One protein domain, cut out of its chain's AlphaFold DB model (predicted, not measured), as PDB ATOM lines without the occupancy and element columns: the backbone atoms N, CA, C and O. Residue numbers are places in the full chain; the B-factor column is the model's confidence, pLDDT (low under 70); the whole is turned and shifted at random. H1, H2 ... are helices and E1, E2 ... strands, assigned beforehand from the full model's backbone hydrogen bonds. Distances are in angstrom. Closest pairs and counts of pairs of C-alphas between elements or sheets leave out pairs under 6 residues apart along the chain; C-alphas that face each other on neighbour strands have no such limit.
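AT A GLANCE: This is residues 238 to 281 and 291 to 342 of the 1191 residues of an uncharacterized protein of Euryarchaeota archaeon (UniProt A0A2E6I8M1). The long helix H1 and the strand E1 run lengthwise through the body in opposite senses, E1 nearest the middle, with the shorter strand E2 beside H1. The small helix H4 packs on E1 on the side away from H1, H2 reaches from H4 across to H1, and H3 sits by itself at one end. The 96 printed residues include four named helices and two named strands, in the order E1, H1, E2, H2, H3, H4; no two strands pair, and the class is mixed, helices and strands. The whole is compact and rounded, with a radius of gyration of the C-alphas of 13.3 A and spans of 37 by 31 by 23 A.

HOW THE PARTS SIT: H1, residues 256 to 272, and E2, residues 277 to 281, have 5 pairs of C-alphas within 8 A, the closest being those of Met 270 and Tyr 277, 6.9 A apart. E1, residues 243 to 249, and H1 are near each other, with 6 pairs of C-alphas within 10 A. E1 and E2 are also near each other, with 8 such pairs, but each pairs with no named strand. Residues 248 to 249 of E1 pair with residues 330 to 331, antiparallel. H2, residues 301 to 311, is close to H1 but not clearly touching: their closest C-alphas, those of Lys 269 and Leu 311, are 7.4 A apart. Their lines are about perpendicular, at 77 degrees. H4, residues 333 to 336, touches H2, the closest C-alphas being those of Leu 301 and Tyr 336, 5.0 A apart. The closest C-alphas of E1 and H4 are those of Val 245 and Met 335, 7.5 A apart; those of E1 and H2 are Ala 244 and Val 304, 7.6 A apart. H3, residues 320 to 325, is apart from E1, H1, E2, H2 and H4. In H1, H2 and H3 every O i to N i+4 pair is within hydrogen-bond range; H4 is too short for such a pair, and its one O i to N i+3 pair is within range.

IN THESE COORDINATES: H1 is 24.6 A long, from C-alpha 256 at (2.174, 39.146, 68.224) to C-alpha 272. E1 is 19.7 A long and begins with C-alpha 243 at (0.553, 13.958, 77.119). E2 is 13.5 A and H2 15.1 A long; H3 and H4 are shorter. H4 ends with C-alpha 336 at (5.529, 20.916, 85.807).

THE WHOLE: The two C-alphas farthest apart, those of Gly 253 and Gly 295, are 39.2 A apart. Residues 282 to 290 are not printed, and C-alphas 281 and 291 are 17.9 A apart across this cut, which falls in the link from E2 to H2. Of the links that are printed whole, H1 to E2 is tight, E1 to H1, H2 to H3 and H3 to H4 are short, and none is long. The mean pLDDT of the printed part is 88.2; residues 338 to 342 are under 70.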
ATOM      1  N   GLY A 238       0.948  13.131  88.263       77.38
ATOM      2  CA  GLY A 238       2.219  13.681  87.771       77.38
ATOM      3  C   GLY A 238       3.180  12.646  87.163       77.38
ATOM      4  O   GLY A 238       4.328  12.986  86.859       77.38
ATOM      5  N   LYS A 239       2.717  11.399  86.990       80.12
ATOM      6  CA  LYS A 239       3.459  10.249  86.455       80.12
ATOM      7  C   LYS A 239       2.758   9.660  85.231       80.12
ATOM      8  O   LYS A 239       1.609  10.011  84.961       80.12
ATOM      9  N   ASP A 240       3.468   8.772  84.537       78.44
ATOM     10  CA  ASP A 240       2.967   7.915  83.454       78.44
ATOM     11  C   ASP A 240       2.205   8.709  82.379       78.44
ATOM     12  O   ASP A 240       1.095   8.386  81.957       78.44
ATOM     13  N   LEU A 241       2.811   9.833  81.984       86.12
ATOM     14  CA  LEU A 241       2.165  10.869  81.189       86.12
ATOM     15  C   LEU A 241       1.899  10.415  79.746       86.12
ATOM     16  O   LEU A 241       2.820  10.174  78.963       86.12
ATOM     17  N   LYS A 242       0.617  10.399  79.370       87.25
ATOM     18  CA  LYS A 242       0.160  10.228  77.980       87.25
ATOM     19  C   LYS A 242       0.409  11.477  77.127       87.25
ATOM     20  O   LYS A 242       0.712  11.369  75.938       87.25
ATOM     21  N   MET A 243       0.313  12.656  77.744       91.00
ATOM     22  CA  MET A 243       0.553  13.958  77.119       91.00
ATOM     23  C   MET A 243       1.179  14.973  78.085       91.00
ATOM     24  O   MET A 243       1.195  14.759  79.297       91.00
ATOM     25  N   ALA A 244       1.618  16.108  77.543       91.62
ATOM     26  CA  ALA A 244       1.981  17.309  78.288       91.62
ATOM     27  C   ALA A 244       1.573  18.589  77.531       91.62
ATOM     28  O   ALA A 244       1.252  18.558  76.340       91.62
ATOM     29  N   VAL A 245       1.575  19.725  78.236       93.31
ATOM     30  CA  VAL A 245       1.186  21.046  77.711       93.31
ATOM     31  C   VAL A 245       2.317  22.042  77.923       93.31
ATOM     32  O   VAL A 245       2.805  22.186  79.040       93.31
ATOM     33  N   ILE A 246       2.714  22.726  76.853       94.75
ATOM     34  CA  ILE A 246       3.607  23.888  76.853       94.75
ATOM     35  C   ILE A 246       2.699  25.119  76.831       94.75
ATOM     36  O   ILE A 246       2.137  25.432  75.783       94.75
ATOM     37  N   ASP A 247       2.500  25.763  77.978       93.06
ATOM     38  CA  ASP A 247       1.760  27.029  78.103       93.06
ATOM     39  C   ASP A 247       2.738  28.197  77.892       93.06
ATOM     40  O   ASP A 247       3.796  28.210  78.524       93.06
ATOM     41  N   LEU A 248       2.428  29.116  76.968       93.38
ATOM     42  CA  LEU A 248       3.319  30.194  76.523       93.38
ATOM     43  C   LEU A 248       2.761  31.561  76.934       93.38
ATOM     44  O   LEU A 248       1.889  32.123  76.264       93.38
ATOM     45  N   ASP A 249       3.312  32.116  78.010       89.69
ATOM     46  CA  ASP A 249       3.062  33.492  78.443       89.69
ATOM     47  C   ASP A 249       4.056  34.453  77.756       89.69
ATOM     48  O   ASP A 249       5.199  34.095  77.457       89.69
ATOM     49  N   ASN A 250       3.635  35.702  77.537       90.69
ATOM     50  CA  ASN A 250       4.471  36.768  76.972       90.69
ATOM     51  C   ASN A 250       4.780  37.846  78.033       90.69
ATOM     52  O   ASN A 250       4.157  38.908  78.030       90.69
ATOM     53  N   PRO A 251       5.702  37.598  78.983       88.38
ATOM     54  CA  PRO A 251       6.063  38.575  80.011       88.38
ATOM     55  C   PRO A 251       6.973  39.701  79.500       88.38
ATOM     56  O   PRO A 251       7.249  40.618  80.269       88.38
ATOM     57  N   ALA A 252       7.468  39.588  78.264       86.88
ATOM     58  CA  ALA A 252       8.479  40.453  77.662       86.88
ATOM     59  C   ALA A 252       7.903  41.446  76.633       86.88
ATOM     60  O   ALA A 252       8.641  42.258  76.098       86.88
ATOM     61  N   GLY A 253       6.594  41.399  76.348       87.69
ATOM     62  CA  GLY A 253       5.950  42.316  75.395       87.69
ATOM     63  C   GLY A 253       6.227  42.009  73.917       87.69
ATOM     64  O   GLY A 253       5.907  42.825  73.060       87.69
ATOM     65  N   ILE A 254       6.776  40.826  73.615       90.06
ATOM     66  CA  ILE A 254       7.195  40.381  72.276       90.06
ATOM     67  C   ILE A 254       6.058  40.575  71.253       90.06
ATOM     68  O   ILE A 254       4.918  40.198  71.559       90.06
ATOM     69  N   PRO A 255       6.332  41.079  70.032       91.31
ATOM     70  CA  PRO A 255       5.323  41.253  68.993       91.31
ATOM     71  C   PRO A 255       4.467  40.002  68.741       91.31
ATOM     72  O   PRO A 255       4.958  38.867  68.742       91.31
ATOM     73  N   LYS A 256       3.171  40.214  68.459       88.00
ATOM     74  CA  LYS A 256       2.174  39.146  68.224       88.00
ATOM     75  C   LYS A 256       2.658  38.121  67.179       88.00
ATOM     76  O   LYS A 256       2.443  36.919  67.350       88.00
ATOM     77  N   ASP A 257       3.363  38.579  66.146       90.00
ATOM     78  CA  ASP A 257       3.923  37.729  65.092       90.00
ATOM     79  C   ASP A 257       5.194  36.966  65.490       90.00
ATOM     80  O   ASP A 257       5.395  35.857  64.998       90.00
ATOM     81  N   ASP A 258       6.018  37.460  66.417       90.88
ATOM     82  CA  ASP A 258       7.167  36.697  66.925       90.88
ATOM     83  C   ASP A 258       6.758  35.617  67.922       90.88
ATOM     84  O   ASP A 258       7.287  34.501  67.869       90.88
ATOM     85  N   MET A 259       5.716  35.875  68.719       93.00
ATOM     86  CA  MET A 259       5.019  34.831  69.475       93.00
ATOM     87  C   MET A 259       4.484  33.734  68.536       93.00
ATOM     88  O   MET A 259       4.724  32.547  68.770       93.00
ATOM     89  N   ARG A 260       3.832  34.104  67.422       94.44
ATOM     90  CA  ARG A 260       3.369  33.153  66.388       94.44
ATOM     91  C   ARG A 260       4.531  32.389  65.736       94.44
ATOM     92  O   ARG A 260       4.475  31.160  65.640       94.44
ATOM     93  N   ARG A 261       5.625  33.068  65.362       94.19
ATOM     94  CA  ARG A 261       6.854  32.437  64.837       94.19
ATOM     95  C   ARG A 261       7.478  31.469  65.847       94.19
ATOM     96  O   ARG A 261       7.951  30.402  65.458       94.19
ATOM     97  N   ALA A 262       7.482  31.789  67.141       94.44
ATOM     98  CA  ALA A 262       7.952  30.885  68.190       94.44
ATOM     99  C   ALA A 262       7.060  29.638  68.322       94.44
ATOM    100  O   ALA A 262       7.583  28.526  68.317       94.44
ATOM    101  N   VAL A 263       5.732  29.792  68.318       96.25
ATOM    102  CA  VAL A 263       4.768  28.673  68.316       96.25
ATOM    103  C   VAL A 263       5.004  27.722  67.135       96.25
ATOM    104  O   VAL A 263       5.084  26.506  67.329       96.25
ATOM    105  N   VAL A 264       5.207  28.249  65.922       94.75
ATOM    106  CA  VAL A 264       5.533  27.437  64.731       94.75
ATOM    107  C   VAL A 264       6.897  26.741  64.868       94.75
ATOM    108  O   VAL A 264       7.024  25.570  64.495       94.75
ATOM    109  N   ARG A 265       7.912  27.400  65.448       94.94
ATOM    110  CA  ARG A 265       9.227  26.791  65.737       94.94
ATOM    111  C   ARG A 265       9.121  25.647  66.758       94.94
ATOM    112  O   ARG A 265       9.705  24.588  66.530       94.94
ATOM    113  N   ILE A 266       8.336  25.809  67.826       95.69
ATOM    114  CA  ILE A 266       8.069  24.765  68.836       95.69
ATOM    115  C   ILE A 266       7.367  23.565  68.188       95.69
ATOM    116  O   ILE A 266       7.839  22.437  68.318       95.69
ATOM    117  N   ALA A 267       6.288  23.803  67.438       93.56
ATOM    118  CA  ALA A 267       5.552  22.758  66.725       93.56
ATOM    119  C   ALA A 267       6.447  21.979  65.743       93.56
ATOM    120  O   ALA A 267       6.434  20.750  65.727       93.56
ATOM    121  N   THR A 268       7.298  22.681  64.991       92.62
ATOM    122  CA  THR A 268       8.265  22.064  64.066       92.62
ATOM    123  C   THR A 268       9.305  21.211  64.807       92.62
ATOM    124  O   THR A 268       9.645  20.125  64.338       92.62
ATOM    125  N   LYS A 269       9.769  21.640  65.992       94.25
ATOM    126  CA  LYS A 269      10.649  20.832  66.856       94.25
ATOM    127  C   LYS A 269       9.952  19.566  67.389       94.25
ATOM    128  O   LYS A 269      10.598  18.523  67.435       94.25
ATOM    129  N   MET A 270       8.660  19.616  67.735       93.38
ATOM    130  CA  MET A 270       7.888  18.420  68.135       93.38
ATOM    131  C   MET A 270       7.738  17.424  66.978       93.38
ATOM    132  O   MET A 270       7.986  16.230  67.148       93.38
ATOM    133  N   GLU A 271       7.396  17.931  65.790       90.25
ATOM    134  CA  GLU A 271       7.236  17.153  64.555       90.25
ATOM    135  C   GLU A 271       8.530  16.420  64.177       90.25
ATOM    136  O   GLU A 271       8.519  15.208  63.971       90.25
ATOM    137  N   ALA A 272       9.665  17.129  64.196       91.06
ATOM    138  CA  ALA A 272      10.989  16.566  63.924       91.06
ATOM    139  C   ALA A 272      11.444  15.520  64.962       91.06
ATOM    140  O   ALA A 272      12.294  14.684  64.664       91.06
ATOM    141  N   GLN A 273      10.886  15.546  66.176       91.31
ATOM    142  CA  GLN A 273      11.140  14.549  67.221       91.31
ATOM    143  C   GLN A 273      10.167  13.359  67.184       91.31
ATOM    144  O   GLN A 273      10.346  12.419  67.963       91.31
ATOM    145  N   GLY A 274       9.161  13.380  66.301       90.50
ATOM    146  CA  GLY A 274       8.134  12.343  66.178       90.50
ATOM    147  C   GLY A 274       7.024  12.413  67.235       90.50
ATOM    148  O   GLY A 274       6.294  11.437  67.405       90.50
ATOM    149  N   HIS A 275       6.891  13.529  67.959       93.50
ATOM    150  CA  HIS A 275       5.808  13.714  68.928       93.50
ATOM    151  C   HIS A 275       4.519  14.170  68.222       93.50
ATOM    152  O   HIS A 275       4.544  15.181  67.513       93.50
ATOM    153  N   PRO A 276       3.372  13.489  68.424       92.88
ATOM    154  CA  PRO A 276       2.085  13.996  67.963       92.88
ATOM    155  C   PRO A 276       1.741  15.257  68.759       92.88
ATOM    156  O   PRO A 276       1.880  15.266  69.984       92.88
ATOM    157  N   TYR A 277       1.291  16.316  68.087       94.81
ATOM    158  CA  TYR A 277       1.017  17.610  68.717       94.81
ATOM    159  C   TYR A 277      -0.275  18.254  68.206       94.81
ATOM    160  O   TYR A 277      -0.761  17.941  67.120       94.81
ATOM    161  N   ILE A 278      -0.806  19.190  68.991       95.25
ATOM    162  CA  ILE A 278      -1.852  20.130  68.587       95.25
ATOM    163  C   ILE A 278      -1.558  21.501  69.208       95.25
ATOM    164  O   ILE A 278      -1.108  21.601  70.351       95.25
ATOM    165  N   ILE A 279      -1.775  22.569  68.445       96.69
ATOM    166  CA  ILE A 279      -1.601  23.949  68.911       96.69
ATOM    167  C   ILE A 279      -2.981  24.485  69.288       96.69
ATOM    168  O   ILE A 279      -3.935  24.318  68.528       96.69
ATOM    169  N   MET A 280      -3.078  25.137  70.443       97.00
ATOM    170  CA  MET A 280      -4.287  25.810  70.910       97.00
ATOM    171  C   MET A 280      -4.029  27.313  70.998       97.00
ATOM    172  O   MET A 280      -3.178  27.740  71.778       97.00
ATOM    173  N   TYR A 281      -4.791  28.119  70.261       96.56
ATOM    174  CA  TYR A 281      -4.951  29.527  70.620       96.56
ATOM    175  C   TYR A 281      -5.893  29.589  71.824       96.56
ATOM    176  O   TYR A 281      -6.965  28.992  71.789       96.56
ATOM    177  N   GLY A 291       1.887  14.565  72.766       93.44
ATOM    178  CA  GLY A 291       1.806  13.209  73.307       93.44
ATOM    179  C   GLY A 291       3.151  12.497  73.415       93.44
ATOM    180  O   GLY A 291       4.171  12.972  72.912       93.44
ATOM    181  N   ALA A 292       3.142  11.306  74.013       89.06
ATOM    182  CA  ALA A 292       4.226  10.338  73.849       89.06
ATOM    183  C   ALA A 292       4.457  10.006  72.359       89.06
ATOM    184  O   ALA A 292       3.516  10.006  71.561       89.06
ATOM    185  N   LYS A 293       5.705   9.704  71.985       88.00
ATOM    186  CA  LYS A 293       6.042   9.227  70.634       88.00
ATOM    187  C   LYS A 293       6.114   7.702  70.600       88.00
ATOM    188  O   LYS A 293       6.234   7.056  71.641       88.00
ATOM    189  N   ALA A 294       6.029   7.117  69.407       79.00
ATOM    190  CA  ALA A 294       5.995   5.665  69.241       79.00
ATOM    191  C   ALA A 294       7.188   4.986  69.948       79.00
ATOM    192  O   ALA A 294       8.344   5.290  69.664       79.00
ATOM    193  N   GLY A 295       6.894   4.085  70.891       77.12
ATOM    194  CA  GLY A 295       7.896   3.342  71.662       77.12
ATOM    195  C   GLY A 295       8.579   4.098  72.813       77.12
ATOM    196  O   GLY A 295       9.343   3.467  73.538       77.12
ATOM    197  N   GLN A 296       8.310   5.394  73.031       82.81
ATOM    198  CA  GLN A 296       8.931   6.172  74.113       82.81
ATOM    199  C   GLN A 296       7.885   6.980  74.918       82.81
ATOM    200  O   GLN A 296       7.390   7.999  74.422       82.81
ATOM    201  N   PRO A 297       7.552   6.565  76.161       86.38
ATOM    202  CA  PRO A 297       6.639   7.306  77.031       86.38
ATOM    203  C   PRO A 297       7.265   8.624  77.512       86.38
ATOM    204  O   PRO A 297       8.488   8.769  77.542       86.38
ATOM    205  N   LEU A 298       6.428   9.579  77.935       87.50
ATOM    206  CA  LEU A 298       6.890  10.879  78.449       87.50
ATOM    207  C   LEU A 298       7.439  10.817  79.888       87.50
ATOM    208  O   LEU A 298       8.065  11.774  80.336       87.50
ATOM    209  N   GLY A 299       7.200   9.722  80.619       88.12
ATOM    210  CA  GLY A 299       7.609   9.584  82.019       88.12
ATOM    211  C   GLY A 299       6.802  10.501  82.940       88.12
ATOM    212  O   GLY A 299       5.573  10.431  82.976       88.12
ATOM    213  N   THR A 300       7.492  11.344  83.705       88.88
ATOM    214  CA  THR A 300       6.917  12.231  84.727       88.88
ATOM    215  C   THR A 300       7.050  13.720  84.383       88.88
ATOM    216  O   THR A 300       7.872  14.121  83.558       88.88
ATOM    217  N   LEU A 301       6.290  14.585  85.073       87.12
ATOM    218  CA  LEU A 301       6.298  16.043  84.834       87.12
ATOM    219  C   LEU A 301       7.704  16.675  84.906       87.12
ATOM    220  O   LEU A 301       8.009  17.605  84.159       87.12
ATOM    221  N   LYS A 302       8.576  16.153  85.779       87.50
ATOM    222  CA  LYS A 302       9.953  16.636  85.959       87.50
ATOM    223  C   LYS A 302      10.854  16.259  84.781       87.50
ATOM    224  O   LYS A 302      11.670  17.074  84.352       87.50
ATOM    225  N   GLU A 303      10.704  15.046  84.256       90.06
ATOM    226  CA  GLU A 303      11.459  14.559  83.095       90.06
ATOM    227  C   GLU A 303      11.019  15.289  81.826       90.06
ATOM    228  O   GLU A 303      11.868  15.750  81.064       90.06
ATOM    229  N   VAL A 304       9.712  15.524  81.667       90.88
ATOM    230  CA  VAL A 304       9.170  16.382  80.607       90.88
ATOM    231  C   VAL A 304       9.743  17.801  80.684       90.88
ATOM    232  O   VAL A 304      10.197  18.317  79.666       90.88
ATOM    233  N   GLN A 305       9.799  18.432  81.865       91.19
ATOM    234  CA  GLN A 305      10.384  19.774  81.983       91.19
ATOM    235  C   GLN A 305      11.876  19.793  81.601       91.19
ATOM    236  O   GLN A 305      12.330  20.733  80.948       91.19
ATOM    237  N   ALA A 306      12.642  18.767  81.984       90.50
ATOM    238  CA  ALA A 306      14.052  18.647  81.612       90.50
ATOM    239  C   ALA A 306      14.235  18.431  80.097       90.50
ATOM    240  O   ALA A 306      15.077  19.086  79.479       90.50
ATOM    241  N   TYR A 307      13.407  17.576  79.486       92.31
ATOM    242  CA  TYR A 307      13.396  17.347  78.040       92.31
ATOM    243  C   TYR A 307      13.061  18.627  77.264       92.31
ATOM    244  O   TYR A 307      13.784  18.989  76.338       92.31
ATOM    245  N   LEU A 308      12.023  19.359  77.679       93.12
ATOM    246  CA  LEU A 308      11.608  20.603  77.028       93.12
ATOM    247  C   LEU A 308      12.643  21.726  77.171       93.12
ATOM    248  O   LEU A 308      12.861  22.451  76.205       93.12
ATOM    249  N   LYS A 309      13.330  21.839  78.315       92.19
ATOM    250  CA  LYS A 309      14.450  22.785  78.494       92.19
ATOM    251  C   LYS A 309      15.595  22.536  77.509       92.19
ATOM    252  O   LYS A 309      16.176  23.493  77.011       92.19
ATOM    253  N   SER A 310      15.889  21.272  77.205       92.00
ATOM    254  CA  SER A 310      16.875  20.901  76.182       92.00
ATOM    255  C   SER A 310      16.345  21.158  74.766       92.00
ATOM    256  O   SER A 310      16.956  21.882  73.982       92.00
ATOM    257  N   LEU A 311      15.155  20.637  74.445       93.38
ATOM    258  CA  LEU A 311      14.576  20.717  73.104       93.38
ATOM    259  C   LEU A 311      14.281  22.162  72.672       93.38
ATOM    260  O   LEU A 311      14.525  22.517  71.520       93.38
ATOM    261  N   LEU A 312      13.762  23.006  73.568       93.38
ATOM    262  CA  LEU A 312      13.307  24.368  73.262       93.38
ATOM    263  C   LEU A 312      14.351  25.461  73.539       93.38
ATOM    264  O   LEU A 312      14.043  26.643  73.376       93.38
ATOM    265  N   PHE A 313      15.591  25.083  73.865       89.94
ATOM    266  CA  PHE A 313      16.713  26.018  73.962       89.94
ATOM    267  C   PHE A 313      16.813  26.905  72.704       89.94
ATOM    268  O   PHE A 313      16.606  26.431  71.576       89.94
ATOM    269  N   GLY A 314      17.065  28.202  72.913       86.44
ATOM    270  CA  GLY A 314      17.092  29.230  71.864       86.44
ATOM    271  C   GLY A 314      15.738  29.541  71.200       86.44
ATOM    272  O   GLY A 314      15.718  30.154  70.138       86.44
ATOM    273  N   VAL A 315      14.612  29.079  71.761       90.88
ATOM    274  CA  VAL A 315      13.252  29.347  71.238       90.88
ATOM    275  C   VAL A 315      12.291  29.826  72.331       90.88
ATOM    276  O   VAL A 315      11.379  30.592  72.036       90.88
ATOM    277  N   THR A 316      12.486  29.389  73.577       92.50
ATOM    278  CA  THR A 316      11.696  29.799  74.750       92.50
ATOM    279  C   THR A 316      12.546  29.777  76.013       92.50
ATOM    280  O   THR A 316      13.459  28.956  76.115       92.50
ATOM    281  N   GLU A 317      12.163  30.557  77.018       93.56
ATOM    282  CA  GLU A 317      12.754  30.521  78.357       93.56
ATOM    283  C   GLU A 317      11.808  29.938  79.418       93.56
ATOM    284  O   GLU A 317      10.602  29.821  79.212       93.56
ATOM    285  N   PHE A 318      12.367  29.539  80.564       90.94
ATOM    286  CA  PHE A 318      11.636  28.892  81.674       90.94
ATOM    287  C   PHE A 318      11.628  29.726  82.968       90.94
ATOM    288  O   PHE A 318      11.134  29.273  84.003       90.94
ATOM    289  N   THR A 319      12.194  30.935  82.929       91.31
ATOM    290  CA  THR A 319      12.258  31.879  84.057       91.31
ATOM    291  C   THR A 319      11.874  33.272  83.574       91.31
ATOM    292  O   THR A 319      12.404  33.720  82.561       91.31
ATOM    293  N   LYS A 320      10.990  33.983  84.294       89.38
ATOM    294  CA  LYS A 320      10.473  35.290  83.841       89.38
ATOM    295  C   LYS A 320      11.580  36.313  83.552       89.38
ATOM    296  O   LYS A 320      11.472  37.017  82.558       89.38
ATOM    297  N   SER A 321      12.627  36.392  84.380       91.81
ATOM    298  CA  SER A 321      13.744  37.321  84.152       91.81
ATOM    299  C   SER A 321      14.450  37.040  82.826       91.81
ATOM    300  O   SER A 321      14.528  37.933  81.994       91.81
ATOM    301  N   LYS A 322      14.851  35.786  82.587       90.12
ATOM    302  CA  LYS A 322      15.506  35.367  81.340       90.12
ATOM    303  C   LYS A 322      14.634  35.540  80.097       90.12
ATOM    304  O   LYS A 322      15.139  35.885  79.040       90.12
ATOM    305  N   ALA A 323      13.326  35.311  80.223       90.50
ATOM    306  CA  ALA A 323      12.372  35.539  79.139       90.50
ATOM    307  C   ALA A 323      12.322  37.019  78.711       90.50
ATOM    308  O   ALA A 323      12.204  37.304  77.525       90.50
ATOM    309  N   VAL A 324      12.454  37.951  79.663       91.25
ATOM    310  CA  VAL A 324      12.568  39.394  79.387       91.25
ATOM    311  C   VAL A 324      13.960  39.747  78.853       91.25
ATOM    312  O   VAL A 324      14.059  40.401  77.828       91.25
ATOM    313  N   GLU A 325      15.022  39.263  79.499       91.19
ATOM    314  CA  GLU A 325      16.433  39.503  79.140       91.19
ATOM    315  C   GLU A 325      16.803  39.035  77.721       91.19
ATOM    316  O   GLU A 325      17.622  39.665  77.062       91.19
ATOM    317  N   ALA A 326      16.206  37.935  77.251       88.25
ATOM    318  CA  ALA A 326      16.465  37.352  75.933       88.25
ATOM    319  C   ALA A 326      15.353  37.619  74.899       88.25
ATOM    320  O   ALA A 326      15.404  37.047  73.812       88.25
ATOM    321  N   GLU A 327      14.324  38.404  75.247       90.69
ATOM    322  CA  GLU A 327      13.128  38.650  74.417       90.69
ATOM    323  C   GLU A 327      12.454  37.357  73.894       90.69
ATOM    324  O   GLU A 327      11.954  37.281  72.769       90.69
ATOM    325  N   LEU A 328      12.423  36.306  74.725       91.50
ATOM    326  CA  LEU A 328      11.865  34.991  74.381       91.50
ATOM    327  C   LEU A 328      10.561  34.675  75.139       91.50
ATOM    328  O   LEU A 328      10.414  35.044  76.306       91.50
ATOM    329  N   PRO A 329       9.620  33.918  74.534       93.69
ATOM    330  CA  PRO A 329       8.403  33.485  75.217       93.69
ATOM    331  C   PRO A 329       8.709  32.662  76.472       93.69
ATOM    332  O   PRO A 329       9.613  31.820  76.468       93.69
ATOM    333  N   LEU A 330       7.910  32.852  77.524       93.44
ATOM    334  CA  LEU A 330       8.023  32.096  78.768       93.44
ATOM    335  C   LEU A 330       7.153  30.839  78.704       93.44
ATOM    336  O   LEU A 330       5.929  30.938  78.637       93.44
ATOM    337  N   VAL A 331       7.771  29.664  78.821       92.94
ATOM    338  CA  VAL A 331       7.050  28.435  79.179       92.94
ATOM    339  C   VAL A 331       6.760  28.476  80.676       92.94
ATOM    340  O   VAL A 331       7.707  28.505  81.464       92.94
ATOM    341  N   ASP A 332       5.488  28.457  81.092       86.69
ATOM    342  CA  ASP A 332       5.148  28.527  82.522       86.69
ATOM    343  C   ASP A 332       5.729  27.320  83.297       86.69
ATOM    344  O   ASP A 332       5.286  26.178  83.116       86.69
ATOM    345  N   PRO A 333       6.700  27.523  84.214       82.25
ATOM    346  CA  PRO A 333       7.282  26.430  84.980       82.25
ATOM    347  C   PRO A 333       6.311  25.835  86.013       82.25
ATOM    348  O   PRO A 333       6.594  24.755  86.539       82.25
ATOM    349  N   ALA A 334       5.191  26.496  86.337       81.62
ATOM    350  CA  ALA A 334       4.178  25.962  87.247       81.62
ATOM    351  C   ALA A 334       3.430  24.747  86.671       81.62
ATOM    352  O   ALA A 334       3.024  23.876  87.443       81.62
ATOM    353  N   MET A 335       3.387  24.606  85.341       80.12
ATOM    354  CA  MET A 335       2.832  23.437  84.648       80.12
ATOM    355  C   MET A 335       3.495  22.095  85.003       80.12
ATOM    356  O   MET A 335       2.897  21.045  84.771       80.12
ATOM    357  N   TYR A 336       4.704  22.112  85.576       82.69
ATOM    358  CA  TYR A 336       5.529  20.916  85.807       82.69
ATOM    359  C   TYR A 336       5.887  20.677  87.284       82.69
ATOM    360  O   TYR A 336       6.770  19.872  87.593       82.69
ATOM    361  N   LYS A 337       5.238  21.388  88.211       74.50
ATOM    362  CA  LYS A 337       5.488  21.269  89.656       74.50
ATOM    363  C   LYS A 337       4.847  19.999  90.227       74.50
ATOM    364  O   LYS A 337       3.694  19.699  89.936       74.50
ATOM    365  N   MET A 338       5.608  19.258  91.038       58.34
ATOM    366  CA  MET A 338       5.172  18.010  91.695       58.34
ATOM    367  C   MET A 338       4.755  18.193  93.162       58.34
ATOM    368  O   MET A 338       4.142  17.299  93.734       58.34
ATOM    369  N   ASP A 339       5.098  19.320  93.790       49.41
ATOM    370  CA  ASP A 339       4.834  19.612  95.207       49.41
ATOM    371  C   ASP A 339       3.371  20.001  95.494       49.41
ATOM    372  O   ASP A 339       2.983  20.172  96.650       49.41
ATOM    373  N   LYS A 340       2.557  20.162  94.445       53.53
ATOM    374  CA  LYS A 340       1.156  20.600  94.497       53.53
ATOM    375  C   LYS A 340       0.337  19.835  93.462       53.53
ATOM    376  O   LYS A 340       0.889  19.251  92.532       53.53
ATOM    377  N   THR A 341      -0.988  19.869  93.603       55.16
ATOM    378  CA  THR A 341      -1.917  19.375  92.576       55.16
ATOM    379  C   THR A 341      -1.546  19.989  91.217       55.16
ATOM    380  O   THR A 341      -1.413  21.216  91.167       55.16
ATOM    381  N   PRO A 342      -1.383  19.197  90.135       61.03
ATOM    382  CA  PRO A 342      -0.950  19.719  88.842       61.03
ATOM    383  C   PRO A 342      -1.804  20.899  88.373       61.03
ATOM    384  O   PRO A 342      -3.017  20.931  88.609       61.03
TER     385      PRO A 342